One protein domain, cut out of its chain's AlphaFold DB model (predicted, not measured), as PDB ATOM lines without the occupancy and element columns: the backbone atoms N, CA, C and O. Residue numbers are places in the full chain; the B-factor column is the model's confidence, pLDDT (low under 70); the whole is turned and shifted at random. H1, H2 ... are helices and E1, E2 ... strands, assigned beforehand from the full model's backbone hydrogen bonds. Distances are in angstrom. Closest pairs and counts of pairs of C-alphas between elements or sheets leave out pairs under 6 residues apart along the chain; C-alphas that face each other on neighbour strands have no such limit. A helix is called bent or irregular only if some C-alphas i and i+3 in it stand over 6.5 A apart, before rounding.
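What this domain is: This is residues 17 to 28, 41 to 53 and 67 to 176 of the 181 residues of an uncharacterized protein of Prevotella sp. CAG:755 (UniProt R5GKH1). A small three-stranded sheet has one face covered by H3, the first leg of a long helical hairpin whose second leg, H4, only grazes the sheet; the other face is bare. H2 and then H5 follow beyond H4, helices that touch being mostly aligned, at shallow tilts. The 135 printed residues include three named strands, then five helices; the sheet, E2 E1 E3, is antiparallel and the class mostly helix. The whole is compact, with a radius of gyration of the C-alphas of 14.9 A, but flat, spanning 42 by 42 by 22 A.

How they stand to each other: Inner strand E1, residues 19 to 24, is antiparallel to edge strands E2, residues 45 to 49, and E3, residues 68 to 73; within hydrogen-bond range are N 22 and O 47, 2.8 A, and N 21 and O 71, 2.9 A. H3, residues 105 to 121, is on the sheet at a height of 10.0 A, slantwise at 49 degrees to E3 on the local plane. H4, residues 128 to 153, touches H3 in a hairpin, opposite ways at 12 degrees, a shallow tilt; the closest C-alphas, Ile 118 and Ile 134, are 5.8 A apart. With 3 pairs of C-alphas within 8 A each, H4 only just touches H1, residues 75 to 78 (closest Leu 78 and Thr 135, 7.0 A), and H2, residues 82 to 89 (Leu 83 and Glu 139, 6.4 A). H2 only just touches H5, residues 161 to 176, also with 3 pairs, the closest C-alphas being Arg 88 and Glu 168, 7.3 A. Every O i to N i+4 pair is within hydrogen-bond range in H3 and H4, 10 of 12 in H5, and 1 of 4 in H2, with 3 of 5 O i to N i+3 pairs; H2 is irregular, C-alphas 85 and 88 being 7.0 A apart, and H1 is too short for an i+4 pair.

Where its parts are: E1 starts at C-alpha 19 (-45.912, -28.733, 5.880); E1, E2 and E3 measure 16.1, 13.6 and 16.6 A. H3, H4 and H5 measure 24.6, 36.6 and 22.4 A; H5 ends at C-alpha 176 (-46.702, -45.640, 12.487).

The domain as a whole: The C-alphas farthest apart, of His 28 and Asp 176, are 45.5 A apart. Residues 29 to 40 and 54 to 66 are not printed; the C-alpha gaps are 14.0 and 22.7 A. The link H2 to H3 is long, and residues 154 to 159 stand free. The pLDDT is under 70 in residues 25 to 28, 41 to 44, 94 to 99 and 154 to 176.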
ATOM      1  N   GLY A  17     -45.607 -28.072  13.111       85.62
ATOM      2  CA  GLY A  17     -46.369 -29.335  13.109       85.62
ATOM      3  C   GLY A  17     -47.042 -29.638  11.767       85.62
ATOM      4  O   GLY A  17     -47.960 -30.445  11.695       85.62
ATOM      5  N   PHE A  18     -46.653 -28.932  10.708       89.56
ATOM      6  CA  PHE A  18     -47.296 -28.978   9.398       89.56
ATOM      7  C   PHE A  18     -46.267 -28.778   8.291       89.56
ATOM      8  O   PHE A  18     -45.171 -28.272   8.537       89.56
ATOM      9  N   TYR A  19     -46.646 -29.138   7.069       91.06
ATOM     10  CA  TYR A  19     -45.912 -28.733   5.880       91.06
ATOM     11  C   TYR A  19     -46.275 -27.297   5.518       91.06
ATOM     12  O   TYR A  19     -47.453 -26.933   5.516       91.06
ATOM     13  N   GLY A  20     -45.269 -26.486   5.213       91.31
ATOM     14  CA  GLY A  20     -45.431 -25.106   4.784       91.31
ATOM     15  C   GLY A  20     -44.651 -24.825   3.509       91.31
ATOM     16  O   GLY A  20     -43.474 -25.163   3.418       91.31
ATOM     17  N   ILE A  21     -45.309 -24.178   2.550       92.12
ATOM     18  CA  ILE A  21     -44.701 -23.630   1.338       92.12
ATOM     19  C   ILE A  21     -44.973 -22.129   1.338       92.12
ATOM     20  O   ILE A  21     -46.122 -21.702   1.229       92.12
ATOM     21  N   TYR A  22     -43.924 -21.328   1.481       88.19
ATOM     22  CA  TYR A  22     -44.002 -19.878   1.612       88.19
ATOM     23  C   TYR A  22     -43.402 -19.205   0.388       88.19
ATOM     24  O   TYR A  22     -42.191 -19.256   0.186       88.19
ATOM     25  N   LEU A  23     -44.236 -18.534  -0.399       88.06
ATOM     26  CA  LEU A  23     -43.803 -17.646  -1.470       88.06
ATOM     27  C   LEU A  23     -43.708 -16.226  -0.922       88.06
ATOM     28  O   LEU A  23     -44.730 -15.598  -0.650       88.06
ATOM     29  N   LYS A  24     -42.489 -15.714  -0.765       79.69
ATOM     30  CA  LYS A  24     -42.267 -14.319  -0.371       79.69
ATOM     31  C   LYS A  24     -42.469 -13.409  -1.585       79.69
ATOM     32  O   LYS A  24     -41.781 -13.567  -2.595       79.69
ATOM     33  N   ASP A  25     -43.405 -12.471  -1.469       67.12
ATOM     34  CA  ASP A  25     -43.703 -11.463  -2.494       67.12
ATOM     35  C   ASP A  25     -43.174 -10.083  -2.048       67.12
ATOM     36  O   ASP A  25     -42.769  -9.921  -0.892       67.12
ATOM     37  N   LYS A  26     -43.111  -9.095  -2.954       56.88
ATOM     38  CA  LYS A  26     -42.488  -7.777  -2.701       56.88
ATOM     39  C   LYS A  26     -42.873  -7.170  -1.349       56.88
ATOM     40  O   LYS A  26     -44.039  -6.901  -1.080       56.88
ATOM     41  N   ILE A  27     -41.867  -6.740  -0.587       45.91
ATOM     42  CA  ILE A  27     -42.033  -5.650   0.382       45.91
ATOM     43  C   ILE A  27     -42.019  -4.353  -0.434       45.91
ATOM     44  O   ILE A  27     -40.980  -3.954  -0.959       45.91
ATOM     45  N   HIS A  28     -43.164  -3.695  -0.609       33.97
ATOM     46  CA  HIS A  28     -43.171  -2.348  -1.182       33.97
ATOM     47  C   HIS A  28     -42.427  -1.385  -0.238       33.97
ATOM     48  O   HIS A  28     -42.893  -1.117   0.864       33.97
ATOM     49  N   TYR A  41     -32.269 -12.224  -0.227       49.59
ATOM     50  CA  TYR A  41     -33.673 -12.643  -0.290       49.59
ATOM     51  C   TYR A  41     -34.395 -11.776  -1.326       49.59
ATOM     52  O   TYR A  41     -35.133 -10.850  -0.987       49.59
ATOM     53  N   GLN A  42     -34.136 -12.055  -2.598       52.44
ATOM     54  CA  GLN A  42     -34.782 -11.388  -3.713       52.44
ATOM     55  C   GLN A  42     -36.246 -11.850  -3.816       52.44
ATOM     56  O   GLN A  42     -36.619 -12.949  -3.398       52.44
ATOM     57  N   GLU A  43     -37.097 -10.974  -4.333       61.59
ATOM     58  CA  GLU A  43     -38.482 -11.269  -4.707       61.59
ATOM     59  C   GLU A  43     -38.610 -12.612  -5.452       61.59
ATOM     60  O   GLU A  43     -37.729 -12.983  -6.226       61.59
ATOM     61  N   GLY A  44     -39.699 -13.358  -5.223       66.38
ATOM     62  CA  GLY A  44     -39.893 -14.659  -5.876       66.38
ATOM     63  C   GLY A  44     -39.124 -15.803  -5.213       66.38
ATOM     64  O   GLY A  44     -38.826 -16.810  -5.854       66.38
ATOM     65  N   THR A  45     -38.816 -15.664  -3.925       80.38
ATOM     66  CA  THR A  45     -38.190 -16.720  -3.128       80.38
ATOM     67  C   THR A  45     -39.248 -17.651  -2.529       80.38
ATOM     68  O   THR A  45     -40.186 -17.189  -1.868       80.38
ATOM     69  N   LEU A  46     -39.070 -18.961  -2.711       86.69
ATOM     70  CA  LEU A  46     -39.923 -20.008  -2.150       86.69
ATOM     71  C   LEU A  46     -39.196 -20.734  -1.007       86.69
ATOM     72  O   LEU A  46     -38.062 -21.179  -1.169       86.69
ATOM     73  N   VAL A  47     -39.843 -20.844   0.151       85.44
ATOM     74  CA  VAL A  47     -39.289 -21.477   1.359       85.44
ATOM     75  C   VAL A  47     -40.177 -22.635   1.787       85.44
ATOM     76  O   VAL A  47     -41.401 -22.500   1.816       85.44
ATOM     77  N   PHE A  48     -39.554 -23.743   2.175       87.00
ATOM     78  CA  PHE A  48     -40.234 -24.961   2.594       87.00
ATOM     79  C   PHE A  48     -39.965 -25.245   4.065       87.00
ATOM     80  O   PHE A  48     -38.872 -24.988   4.568       87.00
ATOM     81  N   VAL A  49     -40.978 -25.759   4.755       85.44
ATOM     82  CA  VAL A  49     -40.862 -26.250   6.128       85.44
ATOM     83  C   VAL A  49     -41.641 -27.551   6.245       85.44
ATOM     84  O   VAL A  49     -42.754 -27.655   5.728       85.44
ATOM     85  N   ALA A  50     -41.063 -28.534   6.920       86.69
ATOM     86  CA  ALA A  50     -41.687 -29.809   7.231       86.69
ATOM     87  C   ALA A  50     -42.104 -29.894   8.715       86.69
ATOM     88  O   ALA A  50     -41.526 -29.211   9.571       86.69
ATOM     89  N   PRO A  51     -43.073 -30.761   9.057       86.12
ATOM     90  CA  PRO A  51     -43.389 -31.080  10.443       86.12
ATOM     91  C   PRO A  51     -42.144 -31.549  11.211       86.12
ATOM     92  O   PRO A  51     -41.317 -32.275  10.675       86.12
ATOM     93  N   GLY A  52     -42.011 -31.155  12.476       81.88
ATOM     94  CA  GLY A  52     -40.857 -31.459  13.324       81.88
ATOM     95  C   GLY A  52     -39.660 -30.520  13.138       81.88
ATOM     96  O   GLY A  52     -38.721 -30.575  13.932       81.88
ATOM     97  N   GLN A  53     -39.676 -29.625  12.144       76.56
ATOM     98  CA  GLN A  53     -38.590 -28.667  11.947       76.56
ATOM     99  C   GLN A  53     -38.730 -27.437  12.844       76.56
ATOM    100  O   GLN A  53     -39.823 -26.912  13.069       76.56
ATOM    101  N   GLN A  67     -45.346  -9.534   2.977       71.88
ATOM    102  CA  GLN A  67     -46.226  -9.863   1.859       71.88
ATOM    103  C   GLN A  67     -45.797 -11.189   1.237       71.88
ATOM    104  O   GLN A  67     -44.611 -11.520   1.165       71.88
ATOM    105  N   GLY A  68     -46.777 -11.977   0.821       82.25
ATOM    106  CA  GLY A  68     -46.528 -13.291   0.262       82.25
ATOM    107  C   GLY A  68     -47.731 -14.206   0.360       82.25
ATOM    108  O   GLY A  68     -48.776 -13.856   0.909       82.25
ATOM    109  N   TYR A  69     -47.534 -15.405  -0.160       87.81
ATOM    110  CA  TYR A  69     -48.505 -16.484  -0.141       87.81
ATOM    111  C   TYR A  69     -47.947 -17.625   0.699       87.81
ATOM    112  O   TYR A  69     -46.742 -17.881   0.708       87.81
ATOM    113  N   ALA A  70     -48.826 -18.322   1.406       89.94
ATOM    114  CA  ALA A  70     -48.462 -19.498   2.170       89.94
ATOM    115  C   ALA A  70     -49.483 -20.600   1.916       89.94
ATOM    116  O   ALA A  70     -50.681 -20.389   2.096       89.94
ATOM    117  N   LEU A  71     -48.992 -21.776   1.542       94.12
ATOM    118  CA  LEU A  71     -49.770 -23.003   1.540       94.12
ATOM    119  C   LEU A  71     -49.319 -23.846   2.726       94.12
ATOM    120  O   LEU A  71     -48.172 -24.290   2.775       94.12
ATOM    121  N   LEU A  72     -50.222 -24.039   3.685       93.56
ATOM    122  CA  LEU A  72     -49.976 -24.819   4.893       93.56
ATOM    123  C   LEU A  72     -50.916 -26.018   4.907       93.56
ATOM    124  O   LEU A  72     -52.120 -25.852   4.711       93.56
ATOM    125  N   PHE A  73     -50.389 -27.210   5.166       93.25
ATOM    126  CA  PHE A  73     -51.214 -28.408   5.268       93.25
ATOM    127  C   PHE A  73     -50.691 -29.380   6.323       93.25
ATOM    128  O   PHE A  73     -49.487 -29.594   6.482       93.25
ATOM    129  N   HIS A  74     -51.628 -29.973   7.061       92.12
ATOM    130  CA  HIS A  74     -51.322 -30.979   8.071       92.12
ATOM    131  C   HIS A  74     -50.939 -32.314   7.403       92.12
ATOM    132  O   HIS A  74     -51.541 -32.654   6.378       92.12
ATOM    133  N   PRO A  75     -50.005 -33.106   7.966       90.56
ATOM    134  CA  PRO A  75     -49.642 -34.423   7.431       90.56
ATOM    135  C   PRO A  75     -50.837 -35.359   7.247       90.56
ATOM    136  O   PRO A  75     -50.880 -36.122   6.281       90.56
ATOM    137  N   ASP A  76     -51.853 -35.242   8.106       90.50
ATOM    138  CA  ASP A  76     -53.076 -36.045   8.010       90.50
ATOM    139  C   ASP A  76     -53.808 -35.869   6.685       90.50
ATOM    140  O   ASP A  76     -54.484 -36.802   6.262       90.50
ATOM    141  N   LEU A  77     -53.652 -34.731   5.991       91.12
ATOM    142  CA  LEU A  77     -54.225 -34.530   4.657       91.12
ATOM    143  C   LEU A  77     -53.744 -35.615   3.684       91.12
ATOM    144  O   LEU A  77     -54.528 -36.124   2.878       91.12
ATOM    145  N   LEU A  78     -52.482 -36.026   3.818       90.69
ATOM    146  CA  LEU A  78     -51.826 -36.992   2.947       90.69
ATOM    147  C   LEU A  78     -52.171 -38.446   3.291       90.69
ATOM    148  O   LEU A  78     -51.966 -39.325   2.456       90.69
ATOM    149  N   ARG A  79     -52.700 -38.728   4.491       87.56
ATOM    150  CA  ARG A  79     -52.967 -40.105   4.945       87.56
ATOM    151  C   ARG A  79     -53.852 -40.856   3.936       87.56
ATOM    152  O   ARG A  79     -54.921 -40.389   3.554       87.56
ATOM    153  N   GLY A  80     -53.391 -42.018   3.476       85.44
ATOM    154  CA  GLY A  80     -54.100 -42.830   2.477       85.44
ATOM    155  C   GLY A  80     -54.094 -42.280   1.041       85.44
ATOM    156  O   GLY A  80     -54.704 -42.895   0.171       85.44
ATOM    157  N   GLN A  81     -53.409 -41.164   0.764       87.94
ATOM    158  CA  GLN A  81     -53.215 -40.628  -0.589       87.94
ATOM    159  C   GLN A  81     -51.881 -41.094  -1.180       87.94
ATOM    160  O   GLN A  81     -50.920 -41.355  -0.456       87.94
ATOM    161  N   ALA A  82     -51.801 -41.162  -2.513       88.12
ATOM    162  CA  ALA A  82     -50.570 -41.540  -3.214       88.12
ATOM    163  C   ALA A  82     -49.402 -40.594  -2.879       88.12
ATOM    164  O   ALA A  82     -48.282 -41.058  -2.653       88.12
ATOM    165  N   LEU A  83     -49.696 -39.296  -2.745       91.06
ATOM    166  CA  LEU A  83     -48.725 -38.258  -2.411       91.06
ATOM    167  C   LEU A  83     -47.935 -38.560  -1.127       91.06
ATOM    168  O   LEU A  83     -46.734 -38.309  -1.094       91.06
ATOM    169  N   ALA A  84     -48.543 -39.174  -0.102       89.00
ATOM    170  CA  ALA A  84     -47.833 -39.524   1.137       89.00
ATOM    171  C   ALA A  84     -46.572 -40.363   0.886       89.00
ATOM    172  O   ALA A  84     -45.543 -40.137   1.513       89.00
ATOM    173  N   ARG A  85     -46.636 -41.306  -0.065       85.38
ATOM    174  CA  ARG A  85     -45.518 -42.204  -0.401       85.38
ATOM    175  C   ARG A  85     -44.410 -41.500  -1.180       85.38
ATOM    176  O   ARG A  85     -43.265 -41.947  -1.153       85.38
ATOM    177  N   ARG A  86     -44.764 -40.417  -1.870       87.50
ATOM    178  CA  ARG A  86     -43.864 -39.622  -2.708       87.50
ATOM    179  C   ARG A  86     -43.229 -38.460  -1.960       87.50
ATOM    180  O   ARG A  86     -42.261 -37.904  -2.453       87.50
ATOM    181  N   MET A  87     -43.700 -38.127  -0.753       87.44
ATOM    182  CA  MET A  87     -43.154 -37.004   0.020       87.44
ATOM    183  C   MET A  87     -41.633 -37.068   0.220       87.44
ATOM    184  O   MET A  87     -40.988 -36.027   0.242       87.44
ATOM    185  N   ARG A  88     -41.052 -38.275   0.298       82.12
ATOM    186  CA  ARG A  88     -39.595 -38.510   0.376       82.12
ATOM    187  C   ARG A  88     -38.801 -38.088  -0.860       82.12
ATOM    188  O   ARG A  88     -37.604 -37.866  -0.756       82.12
ATOM    189  N   GLU A  89     -39.453 -37.978  -2.014       84.00
ATOM    190  CA  GLU A  89     -38.832 -37.505  -3.257       84.00
ATOM    191  C   GLU A  89     -38.585 -35.986  -3.203       84.00
ATOM    192  O   GLU A  89     -37.712 -35.468  -3.892       84.00
ATOM    193  N   TYR A  90     -39.317 -35.256  -2.354       86.69
ATOM    194  CA  TYR A  90     -39.243 -33.799  -2.233       86.69
ATOM    195  C   TYR A  90     -38.217 -33.377  -1.177       86.69
ATOM    196  O   TYR A  90     -38.545 -32.827  -0.124       86.69
ATOM    197  N   THR A  91     -36.944 -33.637  -1.474       78.88
ATOM    198  CA  THR A  91     -35.813 -33.426  -0.553       78.88
ATOM    199  C   THR A  91     -35.652 -31.975  -0.095       78.88
ATOM    200  O   THR A  91     -35.166 -31.753   1.011       78.88
ATOM    201  N   PHE A  92     -36.155 -30.993  -0.854       79.19
ATOM    202  CA  PHE A  92     -36.221 -29.570  -0.475       79.19
ATOM    203  C   PHE A  92     -36.994 -29.287   0.827       79.19
ATOM    204  O   PHE A  92     -36.825 -28.219   1.407       79.19
ATOM    205  N   PHE A  93     -37.800 -30.229   1.332       80.75
ATOM    206  CA  PHE A  93     -38.380 -30.146   2.680       80.75
ATOM    207  C   PHE A  93     -37.406 -30.510   3.800       80.75
ATOM    208  O   PHE A  93     -37.646 -30.155   4.950       80.75
ATOM    209  N   SER A  94     -36.348 -31.251   3.490       68.94
ATOM    210  CA  SER A  94     -35.407 -31.788   4.473       68.94
ATOM    211  C   SER A  94     -34.207 -30.865   4.683       68.94
ATOM    212  O   SER A  94     -33.639 -30.845   5.774       68.94
ATOM    213  N   TYR A  95     -33.844 -30.073   3.671       62.34
ATOM    214  CA  TYR A  95     -32.774 -29.088   3.796       62.34
ATOM    215  C   TYR A  95     -33.101 -28.045   4.861       62.34
ATOM    216  O   TYR A  95     -34.259 -27.683   5.089       62.34
ATOM    217  N   GLU A  96     -32.058 -27.550   5.528       52.97
ATOM    218  CA  GLU A  96     -32.229 -26.410   6.411       52.97
ATOM    219  C   GLU A  96     -32.813 -25.243   5.610       52.97
ATOM    220  O   GLU A  96     -32.442 -25.005   4.462       52.97
ATOM    221  N   VAL A  97     -33.694 -24.482   6.259       48.31
ATOM    222  CA  VAL A  97     -34.439 -23.294   5.785       48.31
ATOM    223  C   VAL A  97     -33.579 -22.258   5.016       48.31
ATOM    224  O   VAL A  97     -34.102 -21.325   4.408       48.31
ATOM    225  N   ASN A  98     -32.257 -22.423   5.039       44.47
ATOM    226  CA  ASN A  98     -31.234 -21.644   4.358       44.47
ATOM    227  C   ASN A  98     -31.169 -21.862   2.829       44.47
ATOM    228  O   ASN A  98     -30.566 -21.037   2.149       44.47
ATOM    229  N   GLU A  99     -31.790 -22.909   2.269       60.59
ATOM    230  CA  GLU A  99     -31.812 -23.175   0.814       60.59
ATOM    231  C   GLU A  99     -33.137 -22.765   0.160       60.59
ATOM    232  O   GLU A  99     -33.885 -23.575  -0.387       60.59
ATOM    233  N   ALA A 100     -33.467 -21.481   0.238       72.12
ATOM    234  CA  ALA A 100     -34.657 -20.985  -0.430       72.12
ATOM    235  C   ALA A 100     -34.528 -21.109  -1.964       72.12
ATOM    236  O   ALA A 100     -33.465 -20.842  -2.525       72.12
ATOM    237  N   LEU A 101     -35.608 -21.494  -2.651       80.56
ATOM    238  CA  LEU A 101     -35.613 -21.574  -4.113       80.56
ATOM    239  C   LEU A 101     -35.811 -20.184  -4.707       80.56
ATOM    240  O   LEU A 101     -36.839 -19.545  -4.465       80.56
ATOM    241  N   HIS A 102     -34.880 -19.756  -5.554       82.44
ATOM    242  CA  HIS A 102     -35.043 -18.545  -6.347       82.44
ATOM    243  C   HIS A 102     -35.812 -18.867  -7.627       82.44
ATOM    244  O   HIS A 102     -35.418 -19.738  -8.408       82.44
ATOM    245  N   MET A 103     -36.930 -18.182  -7.850       83.75
ATOM    246  CA  MET A 103     -37.781 -18.426  -9.010       83.75
ATOM    247  C   MET A 103     -37.606 -17.344 -10.068       83.75
ATOM    248  O   MET A 103     -37.525 -16.155  -9.772       83.75
ATOM    249  N   SER A 104     -37.626 -17.759 -11.330       86.19
ATOM    250  CA  SER A 104     -37.914 -16.850 -12.437       86.19
ATOM    251  C   SER A 104     -39.381 -16.417 -12.397       86.19
ATOM    252  O   SER A 104     -40.233 -17.104 -11.828       86.19
ATOM    253  N   GLU A 105     -39.712 -15.324 -13.085       83.25
ATOM    254  CA  GLU A 105     -41.093 -14.833 -13.164       83.25
ATOM    255  C   GLU A 105     -42.065 -15.906 -13.685       83.25
ATOM    256  O   GLU A 105     -43.159 -16.081 -13.155       83.25
ATOM    257  N   ARG A 106     -41.648 -16.705 -14.674       87.31
ATOM    258  CA  ARG A 106     -42.474 -17.795 -15.214       87.31
ATOM    259  C   ARG A 106     -42.766 -18.884 -14.176       87.31
ATOM    260  O   ARG A 106     -43.879 -19.411 -14.120       87.31
ATOM    261  N   GLU A 107     -41.771 -19.251 -13.380       91.25
ATOM    262  CA  GLU A 107     -41.912 -20.265 -12.328       91.25
ATOM    263  C   GLU A 107     -42.799 -19.744 -11.198       91.25
ATOM    264  O   GLU A 107     -43.695 -20.453 -10.747       91.25
ATOM    265  N   ARG A 108     -42.645 -18.465 -10.842       88.19
ATOM    266  CA  ARG A 108     -43.529 -17.771  -9.901       88.19
ATOM    267  C   ARG A 108     -44.992 -17.828 -10.345       88.19
ATOM    268  O   ARG A 108     -45.848 -18.197  -9.547       88.19
ATOM    269  N   GLN A 109     -45.280 -17.536 -11.615       89.00
ATOM    270  CA  GLN A 109     -46.644 -17.635 -12.156       89.00
ATOM    271  C   GLN A 109     -47.198 -19.060 -12.087       89.00
ATOM    272  O   GLN A 109     -48.377 -19.254 -11.807       89.00
ATOM    273  N   THR A 110     -46.344 -20.066 -12.286       93.75
ATOM    274  CA  THR A 110     -46.741 -21.476 -12.163       93.75
ATOM    275  C   THR A 110     -47.137 -21.811 -10.722       93.75
ATOM    276  O   THR A 110     -48.164 -22.452 -10.502       93.75
ATOM    277  N   VAL A 111     -46.375 -21.335  -9.731       93.69
ATOM    278  CA  VAL A 111     -46.711 -21.509  -8.305       93.69
ATOM    279  C   VAL A 111     -48.020 -20.804  -7.952       93.69
ATOM    280  O   VAL A 111     -48.883 -21.407  -7.317       93.69
ATOM    281  N   LEU A 112     -48.201 -19.557  -8.397       91.19
ATOM    282  CA  LEU A 112     -49.430 -18.798  -8.150       91.19
ATOM    283  C   LEU A 112     -50.661 -19.457  -8.776       91.19
ATOM    284  O   LEU A 112     -51.704 -19.513  -8.130       91.19
ATOM    285  N   ALA A 113     -50.536 -19.998  -9.990       94.06
ATOM    286  CA  ALA A 113     -51.607 -20.761 -10.620       94.06
ATOM    287  C   ALA A 113     -51.976 -21.997  -9.782       94.06
ATOM    288  O   ALA A 113     -53.148 -22.212  -9.502       94.06
ATOM    289  N   CYS A 114     -50.989 -22.756  -9.289       96.31
ATOM    290  CA  CYS A 114     -51.264 -23.896  -8.406       96.31
ATOM    291  C   CYS A 114     -51.971 -23.473  -7.109       96.31
ATOM    292  O   CYS A 114     -52.890 -24.153  -6.658       96.31
ATOM    293  N   PHE A 115     -51.564 -22.351  -6.504       94.62
ATOM    294  CA  PHE A 115     -52.243 -21.811  -5.324       94.62
ATOM    295  C   PHE A 115     -53.687 -21.408  -5.619       94.62
ATOM    296  O   PHE A 115     -54.553 -21.669  -4.789       94.62
ATOM    297  N   ALA A 116     -53.952 -20.818  -6.785       94.44
ATOM    298  CA  ALA A 116     -55.299 -20.442  -7.195       94.44
ATOM    299  C   ALA A 116     -56.211 -21.668  -7.358       94.44
ATOM    300  O   ALA A 116     -57.316 -21.659  -6.823       94.44
ATOM    301  N   GLU A 117     -55.734 -22.737  -8.001       95.56
ATOM    302  CA  GLU A 117     -56.499 -23.986  -8.152       95.56
ATOM    303  C   GLU A 117     -56.824 -24.626  -6.792       95.56
ATOM    304  O   GLU A 117     -57.966 -24.992  -6.524       95.56
ATOM    305  N   ILE A 118     -55.842 -24.696  -5.882       95.50
ATOM    306  CA  ILE A 118     -56.067 -25.209  -4.519       95.50
ATOM    307  C   ILE A 118     -57.071 -24.326  -3.773       95.50
ATOM    308  O   ILE A 118     -57.946 -24.831  -3.073       95.50
ATOM    309  N   GLN A 119     -56.947 -23.004  -3.900       93.94
ATOM    310  CA  GLN A 119     -57.858 -22.065  -3.260       93.94
ATOM    311  C   GLN A 119     -59.286 -22.206  -3.792       93.94
ATOM    312  O   GLN A 119     -60.222 -22.071  -3.005       93.94
ATOM    313  N   GLU A 120     -59.456 -22.446  -5.091       93.12
ATOM    314  CA  GLU A 120     -60.768 -22.677  -5.689       93.12
ATOM    315  C   GLU A 120     -61.379 -23.978  -5.169       93.12
ATOM    316  O   GLU A 120     -62.508 -23.960  -4.685       93.12
ATOM    317  N   GLU A 121     -60.609 -25.069  -5.125       93.94
ATOM    318  CA  GLU A 121     -61.099 -26.338  -4.577       93.94
ATOM    319  C   GLU A 121     -61.515 -26.209  -3.100       93.94
ATOM    320  O   GLU A 121     -62.524 -26.769  -2.675       93.94
ATOM    321  N   LEU A 122     -60.800 -25.398  -2.314       90.56
ATOM    322  CA  LEU A 122     -61.148 -25.112  -0.918       90.56
ATOM    323  C   LEU A 122     -62.460 -24.321  -0.744       90.56
ATOM    324  O   LEU A 122     -62.954 -24.229   0.382       90.56
ATOM    325  N   ARG A 123     -63.029 -23.732  -1.807       90.44
ATOM    326  CA  ARG A 123     -64.356 -23.083  -1.763       90.44
ATOM    327  C   ARG A 123     -65.501 -24.088  -1.865       90.44
ATOM    328  O   ARG A 123     -66.630 -23.743  -1.514       90.44
ATOM    329  N   HIS A 124     -65.230 -25.304  -2.330       86.31
ATOM    330  CA  HIS A 124     -66.205 -26.384  -2.362       86.31
ATOM    331  C   HIS A 124     -66.332 -27.068  -0.992       86.31
ATOM    332  O   HIS A 124     -65.486 -26.930  -0.107       86.31
ATOM    333  N   SER A 125     -67.431 -27.799  -0.784       83.75
ATOM    334  CA  SER A 125     -67.623 -28.577   0.441       83.75
ATOM    335  C   SER A 125     -66.569 -29.677   0.534       83.75
ATOM    336  O   SER A 125     -66.497 -30.522  -0.355       83.75
ATOM    337  N   ILE A 126     -65.799 -29.700   1.621       77.19
ATOM    338  CA  ILE A 126     -64.724 -30.678   1.808       77.19
ATOM    339  C   ILE A 126     -65.321 -32.081   1.944       77.19
ATOM    340  O   ILE A 126     -65.830 -32.463   2.998       77.19
ATOM    341  N   ASP A 127     -65.214 -32.862   0.875       84.06
ATOM    342  CA  ASP A 127     -65.510 -34.287   0.861       84.06
ATOM    343  C   ASP A 127     -64.272 -35.109   0.446       84.06
ATOM    344  O   ASP A 127     -63.155 -34.601   0.283       84.06
ATOM    345  N   ARG A 128     -64.443 -36.427   0.298       80.31
ATOM    346  CA  ARG A 128     -63.352 -37.325  -0.121       80.31
ATOM    347  C   ARG A 128     -62.793 -36.988  -1.512       80.31
ATOM    348  O   ARG A 128     -61.628 -37.278  -1.778       80.31
ATOM    349  N   HIS A 129     -63.620 -36.441  -2.401       87.69
ATOM    350  CA  HIS A 129     -63.235 -36.040  -3.746       87.69
ATOM    351  C   HIS A 129     -62.420 -34.752  -3.677       87.69
ATOM    352  O   HIS A 129     -61.309 -34.749  -4.208       87.69
ATOM    353  N   SER A 130     -62.879 -33.751  -2.923       88.75
ATOM    354  CA  SER A 130     -62.122 -32.514  -2.694       88.75
ATOM    355  C   SER A 130     -60.771 -32.777  -2.056       88.75
ATOM    356  O   SER A 130     -59.751 -32.287  -2.531       88.75
ATOM    357  N   ARG A 131     -60.711 -33.650  -1.042       90.44
ATOM    358  CA  ARG A 131     -59.436 -34.049  -0.432       90.44
ATOM    359  C   ARG A 131     -58.455 -34.607  -1.465       90.44
ATOM    360  O   ARG A 131     -57.289 -34.224  -1.458       90.44
ATOM    361  N   ARG A 132     -58.923 -35.494  -2.350       92.31
ATOM    362  CA  ARG A 132     -58.091 -36.081  -3.409       92.31
ATOM    363  C   ARG A 132     -57.626 -35.018  -4.406       92.31
ATOM    364  O   ARG A 132     -56.448 -35.006  -4.749       92.31
ATOM    365  N   ILE A 133     -58.522 -34.129  -4.838       94.44
ATOM    366  CA  ILE A 133     -58.218 -33.045  -5.786       94.44
ATOM    367  C   ILE A 133     -57.164 -32.100  -5.198       94.44
ATOM    368  O   ILE A 133     -56.136 -31.870  -5.833       94.44
ATOM    369  N   ILE A 134     -57.346 -31.654  -3.951       95.00
ATOM    370  CA  ILE A 134     -56.373 -30.816  -3.235       95.00
ATOM    371  C   ILE A 134     -55.004 -31.499  -3.207       95.00
ATOM    372  O   ILE A 134     -54.007 -30.882  -3.579       95.00
ATOM    373  N   THR A 135     -54.932 -32.776  -2.814       95.19
ATOM    374  CA  THR A 135     -53.639 -33.478  -2.772       95.19
ATOM    375  C   THR A 135     -52.998 -33.637  -4.147       95.19
ATOM    376  O   THR A 135     -51.780 -33.525  -4.242       95.19
ATOM    377  N   SER A 136     -53.780 -33.806  -5.216       95.69
ATOM    378  CA  SER A 136     -53.252 -33.834  -6.585       95.69
ATOM    379  C   SER A 136     -52.678 -32.480  -7.011       95.69
ATOM    380  O   SER A 136     -51.607 -32.433  -7.610       95.69
ATOM    381  N   HIS A 137     -53.337 -31.364  -6.681       96.94
ATOM    382  CA  HIS A 137     -52.789 -30.035  -6.977       96.94
ATOM    383  C   HIS A 137     -51.522 -29.738  -6.170       96.94
ATOM    384  O   HIS A 137     -50.574 -29.165  -6.711       96.94
ATOM    385  N   ILE A 138     -51.465 -30.172  -4.905       97.25
ATOM    386  CA  ILE A 138     -50.238 -30.104  -4.101       97.25
ATOM    387  C   ILE A 138     -49.126 -30.908  -4.781       97.25
ATOM    388  O   ILE A 138     -48.022 -30.402  -4.942       97.25
ATOM    389  N   GLU A 139     -49.405 -32.131  -5.232       96.25
ATOM    390  CA  GLU A 139     -48.424 -32.969  -5.928       96.25
ATOM    391  C   GLU A 139     -47.894 -32.305  -7.209       96.25
ATOM    392  O   GLU A 139     -46.685 -32.284  -7.440       96.25
ATOM    393  N   VAL A 140     -48.770 -31.697  -8.017       97.31
ATOM    394  CA  VAL A 140     -48.370 -30.926  -9.208       97.31
ATOM    395  C   VAL A 140     -47.445 -29.766  -8.831       97.31
ATOM    396  O   VAL A 140     -46.386 -29.607  -9.442       97.31
ATOM    397  N   LEU A 141     -47.797 -28.994  -7.801       97.25
ATOM    398  CA  LEU A 141     -46.955 -27.911  -7.295       97.25
ATOM    399  C   LEU A 141     -45.577 -28.424  -6.855       97.25
ATOM    400  O   LEU A 141     -44.555 -27.846  -7.226       97.25
ATOM    401  N   LEU A 142     -45.533 -29.513  -6.086       95.25
ATOM    402  CA  LEU A 142     -44.285 -30.087  -5.582       95.25
ATOM    403  C   LEU A 142     -43.401 -30.624  -6.714       95.25
ATOM    404  O   LEU A 142     -42.190 -30.417  -6.685       95.25
ATOM    405  N   ASN A 143     -43.989 -31.219  -7.754       95.12
ATOM    406  CA  ASN A 143     -43.252 -31.648  -8.946       95.12
ATOM    407  C   ASN A 143     -42.637 -30.460  -9.706       95.12
ATOM    408  O   ASN A 143     -41.511 -30.551 -10.198       95.12
ATOM    409  N   HIS A 144     -43.337 -29.324  -9.780       95.19
ATOM    410  CA  HIS A 144     -42.752 -28.091 -10.312       95.19
ATOM    411  C   HIS A 144     -41.589 -27.597  -9.445       95.19
ATOM    412  O   HIS A 144     -40.529 -27.282  -9.982       95.19
ATOM    413  N   CYS A 145     -41.755 -27.594  -8.120       92.06
ATOM    414  CA  CYS A 145     -40.705 -27.192  -7.183       92.06
ATOM    415  C   CYS A 145     -39.459 -28.076  -7.299       92.06
ATOM    416  O   CYS A 145     -38.353 -27.545  -7.310       92.06
ATOM    417  N   LEU A 146     -39.631 -29.392  -7.467       89.50
ATOM    418  CA  LEU A 146     -38.531 -30.329  -7.703       89.50
ATOM    419  C   LEU A 146     -37.739 -29.942  -8.958       89.50
ATOM    420  O   LEU A 146     -36.530 -29.771  -8.901       89.50
ATOM    421  N   ARG A 147     -38.430 -29.649 -10.065       90.31
ATOM    422  CA  ARG A 147     -37.776 -29.176 -11.293       90.31
ATOM    423  C   ARG A 147     -37.026 -27.849 -11.097       90.31
ATOM    424  O   ARG A 147     -35.976 -27.643 -11.707       90.31
ATOM    425  N   PHE A 148     -37.561 -26.930 -10.293       89.31
ATOM    426  CA  PHE A 148     -36.899 -25.652  -9.991       89.31
ATOM    427  C   PHE A 148     -35.668 -25.845  -9.102       89.31
ATOM    428  O   PHE A 148     -34.689 -25.108  -9.257       89.31
ATOM    429  N   TYR A 149     -35.736 -26.820  -8.192       85.75
ATOM    430  CA  TYR A 149     -34.639 -27.253  -7.335       85.75
ATOM    431  C   TYR A 149     -33.517 -27.873  -8.171       85.75
ATOM    432  O   TYR A 149     -32.394 -27.374  -8.121       85.75
ATOM    433  N   ASP A 150     -33.821 -28.853  -9.026       83.69
ATOM    434  CA  ASP A 150     -32.833 -29.528  -9.880       83.69
ATOM    435  C   ASP A 150     -32.061 -28.527 -10.743       83.69
ATOM    436  O   ASP A 150     -30.835 -28.552 -10.807       83.69
ATOM    437  N   ARG A 151     -32.759 -27.552 -11.337       85.81
ATOM    438  CA  ARG A 151     -32.117 -26.479 -12.112       85.81
ATOM    439  C   ARG A 151     -31.066 -25.702 -11.304       85.81
ATOM    440  O   ARG A 151     -30.085 -25.243 -11.880       85.81
ATOM    441  N   GLN A 152     -31.294 -25.493 -10.008       77.12
ATOM    442  CA  GLN A 152     -30.428 -24.688  -9.138       77.12
ATOM    443  C   GLN A 152     -29.331 -25.510  -8.452       77.12
ATOM    444  O   GLN A 152     -28.256 -24.976  -8.184       77.12
ATOM    445  N   PHE A 153     -29.585 -26.793  -8.181       75.25
ATOM    446  CA  PHE A 153     -28.766 -27.603  -7.277       75.25
ATOM    447  C   PHE A 153     -28.338 -28.966  -7.844       75.25
ATOM    448  O   PHE A 153     -27.765 -29.757  -7.099       75.25
ATOM    449  N   ALA A 154     -28.510 -29.226  -9.149       63.59
ATOM    450  CA  ALA A 154     -28.136 -30.484  -9.823       63.59
ATOM    451  C   ALA A 154     -26.701 -30.993  -9.557       63.59
ATOM    452  O   ALA A 154     -26.414 -32.162  -9.776       63.59
ATOM    453  N   THR A 155     -25.775 -30.149  -9.096       53.53
ATOM    454  CA  THR A 155     -24.386 -30.536  -8.790       53.53
ATOM    455  C   THR A 155     -24.123 -30.854  -7.310       53.53
ATOM    456  O   THR A 155     -22.996 -31.204  -6.963       53.53
ATOM    457  N   ARG A 156     -25.126 -30.746  -6.424       54.72
ATOM    458  CA  ARG A 156     -24.992 -30.969  -4.968       54.72
ATOM    459  C   ARG A 156     -25.415 -32.362  -4.481       54.72
ATOM    460  O   ARG A 156     -25.331 -32.620  -3.282       54.72
ATOM    461  N   GLU A 157     -25.806 -33.269  -5.378       50.00
ATOM    462  CA  GLU A 157     -26.380 -34.596  -5.063       50.00
ATOM    463  C   GLU A 157     -25.533 -35.489  -4.125       50.00
ATOM    464  O   GLU A 157     -26.060 -36.422  -3.527       50.00
ATOM    465  N   ALA A 158     -24.242 -35.208  -3.926       45.03
ATOM    466  CA  ALA A 158     -23.342 -36.082  -3.171       45.03
ATOM    467  C   ALA A 158     -23.397 -35.961  -1.626       45.03
ATOM    468  O   ALA A 158     -22.723 -36.742  -0.958       45.03
ATOM    469  N   ILE A 159     -24.132 -35.007  -1.028       45.50
ATOM    470  CA  ILE A 159     -23.941 -34.646   0.403       45.50
ATOM    471  C   ILE A 159     -25.140 -34.987   1.329       45.50
ATOM    472  O   ILE A 159     -24.998 -34.984   2.549       45.50
ATOM    473  N   SER A 160     -26.316 -35.362   0.816       51.75
ATOM    474  CA  SER A 160     -27.567 -35.344   1.613       51.75
ATOM    475  C   SER A 160     -28.002 -36.673   2.278       51.75
ATOM    476  O   SER A 160     -29.200 -36.909   2.449       51.75
ATOM    477  N   HIS A 161     -27.086 -37.559   2.681       51.69
ATOM    478  CA  HIS A 161     -27.486 -38.833   3.316       51.69
ATOM    479  C   HIS A 161     -28.064 -38.666   4.737       51.69
ATOM    480  O   HIS A 161     -29.025 -39.344   5.093       51.69
ATOM    481  N   ASP A 162     -27.526 -37.739   5.531       54.97
ATOM    482  CA  ASP A 162     -27.880 -37.575   6.955       54.97
ATOM    483  C   ASP A 162     -29.230 -36.852   7.157       54.97
ATOM    484  O   ASP A 162     -29.982 -37.072   8.106       54.97
ATOM    485  N   VAL A 163     -29.571 -35.991   6.200       56.94
ATOM    486  CA  VAL A 163     -30.787 -35.173   6.202       56.94
ATOM    487  C   VAL A 163     -32.012 -35.984   5.763       56.94
ATOM    488  O   VAL A 163     -33.097 -35.814   6.322       56.94
ATOM    489  N   LEU A 164     -31.824 -36.911   4.818       59.19
ATOM    490  CA  LEU A 164     -32.868 -37.842   4.390       59.19
ATOM    491  C   LEU A 164     -33.300 -38.758   5.544       59.19
ATOM    492  O   LEU A 164     -34.496 -38.944   5.750       59.19
ATOM    493  N   ALA A 165     -32.350 -39.237   6.355       60.94
ATOM    494  CA  ALA A 165     -32.632 -40.105   7.498       60.94
ATOM    495  C   ALA A 165     -33.566 -39.444   8.532       60.94
ATOM    496  O   ALA A 165     -34.540 -40.053   8.972       60.94
ATOM    497  N   ARG A 166     -33.353 -38.160   8.860       63.69
ATOM    498  CA  ARG A 166     -34.254 -37.418   9.768       63.69
ATOM    499  C   ARG A 166     -35.656 -37.228   9.191       63.69
ATOM    500  O   ARG A 166     -36.633 -37.231   9.939       63.69
ATOM    501  N   PHE A 167     -35.772 -37.033   7.880       66.00
ATOM    502  CA  PHE A 167     -37.071 -36.922   7.219       66.00
ATOM    503  C   PHE A 167     -37.814 -38.263   7.207       66.00
ATOM    504  O   PHE A 167     -39.019 -38.300   7.465       66.00
ATOM    505  N   GLU A 168     -37.096 -39.364   6.975       66.06
ATOM    506  CA  GLU A 168     -37.633 -40.722   7.072       66.06
ATOM    507  C   GLU A 168     -38.129 -41.040   8.486       66.06
ATOM    508  O   GLU A 168     -39.242 -41.545   8.622       66.06
ATOM    509  N   GLU A 169     -37.384 -40.672   9.534       68.69
ATOM    510  CA  GLU A 169     -37.825 -40.830  10.930       68.69
ATOM    511  C   GLU A 169     -39.101 -40.036  11.239       68.69
ATOM    512  O   GLU A 169     -40.013 -40.547  11.893       68.69
ATOM    513  N   LEU A 170     -39.202 -38.798  10.745       65.56
ATOM    514  CA  LEU A 170     -40.393 -37.970  10.931       65.56
ATOM    515  C   LEU A 170     -41.605 -38.576  10.216       65.56
ATOM    516  O   LEU A 170     -42.661 -38.728  10.829       65.56
ATOM    517  N   LEU A 171     -41.466 -38.970   8.947       65.94
ATOM    518  CA  LEU A 171     -42.544 -39.637   8.216       65.94
ATOM    519  C   LEU A 171     -42.951 -40.956   8.878       65.94
ATOM    520  O   LEU A 171     -44.147 -41.206   9.035       65.94
ATOM    521  N   ALA A 172     -41.979 -41.774   9.286       65.81
ATOM    522  CA  ALA A 172     -42.232 -43.025   9.986       65.81
ATOM    523  C   ALA A 172     -43.025 -42.771  11.273       65.81
ATOM    524  O   ALA A 172     -44.083 -43.363  11.450       65.81
ATOM    525  N   GLY A 173     -42.616 -41.813  12.111       65.06
ATOM    526  CA  GLY A 173     -43.338 -41.473  13.342       65.06
ATOM    527  C   GLY A 173     -44.781 -40.992  13.116       65.06
ATOM    528  O   GLY A 173     -45.684 -41.351  13.878       65.06
ATOM    529  N   TYR A 174     -45.036 -40.225  12.050       62.88
ATOM    530  CA  TYR A 174     -46.387 -39.744  11.719       62.88
ATOM    531  C   TYR A 174     -47.302 -40.827  11.129       62.88
ATOM    532  O   TYR A 174     -48.523 -40.717  11.258       62.88
ATOM    533  N   PHE A 175     -46.750 -41.854  10.475       64.69
ATOM    534  CA  PHE A 175     -47.541 -42.918   9.845       64.69
ATOM    535  C   PHE A 175     -47.615 -44.216  10.666       64.69
ATOM    536  O   PHE A 175     -48.597 -44.939  10.520       64.69
ATOM    537  N   ASP A 176     -46.660 -44.490  11.564       61.03
ATOM    538  CA  ASP A 176     -46.702 -45.640  12.487       61.03
ATOM    539  C   ASP A 176     -47.526 -45.386  13.760       61.03
ATOM    540  O   ASP A 176     -47.882 -46.333  14.464       61.03
TER     541      ASP A 176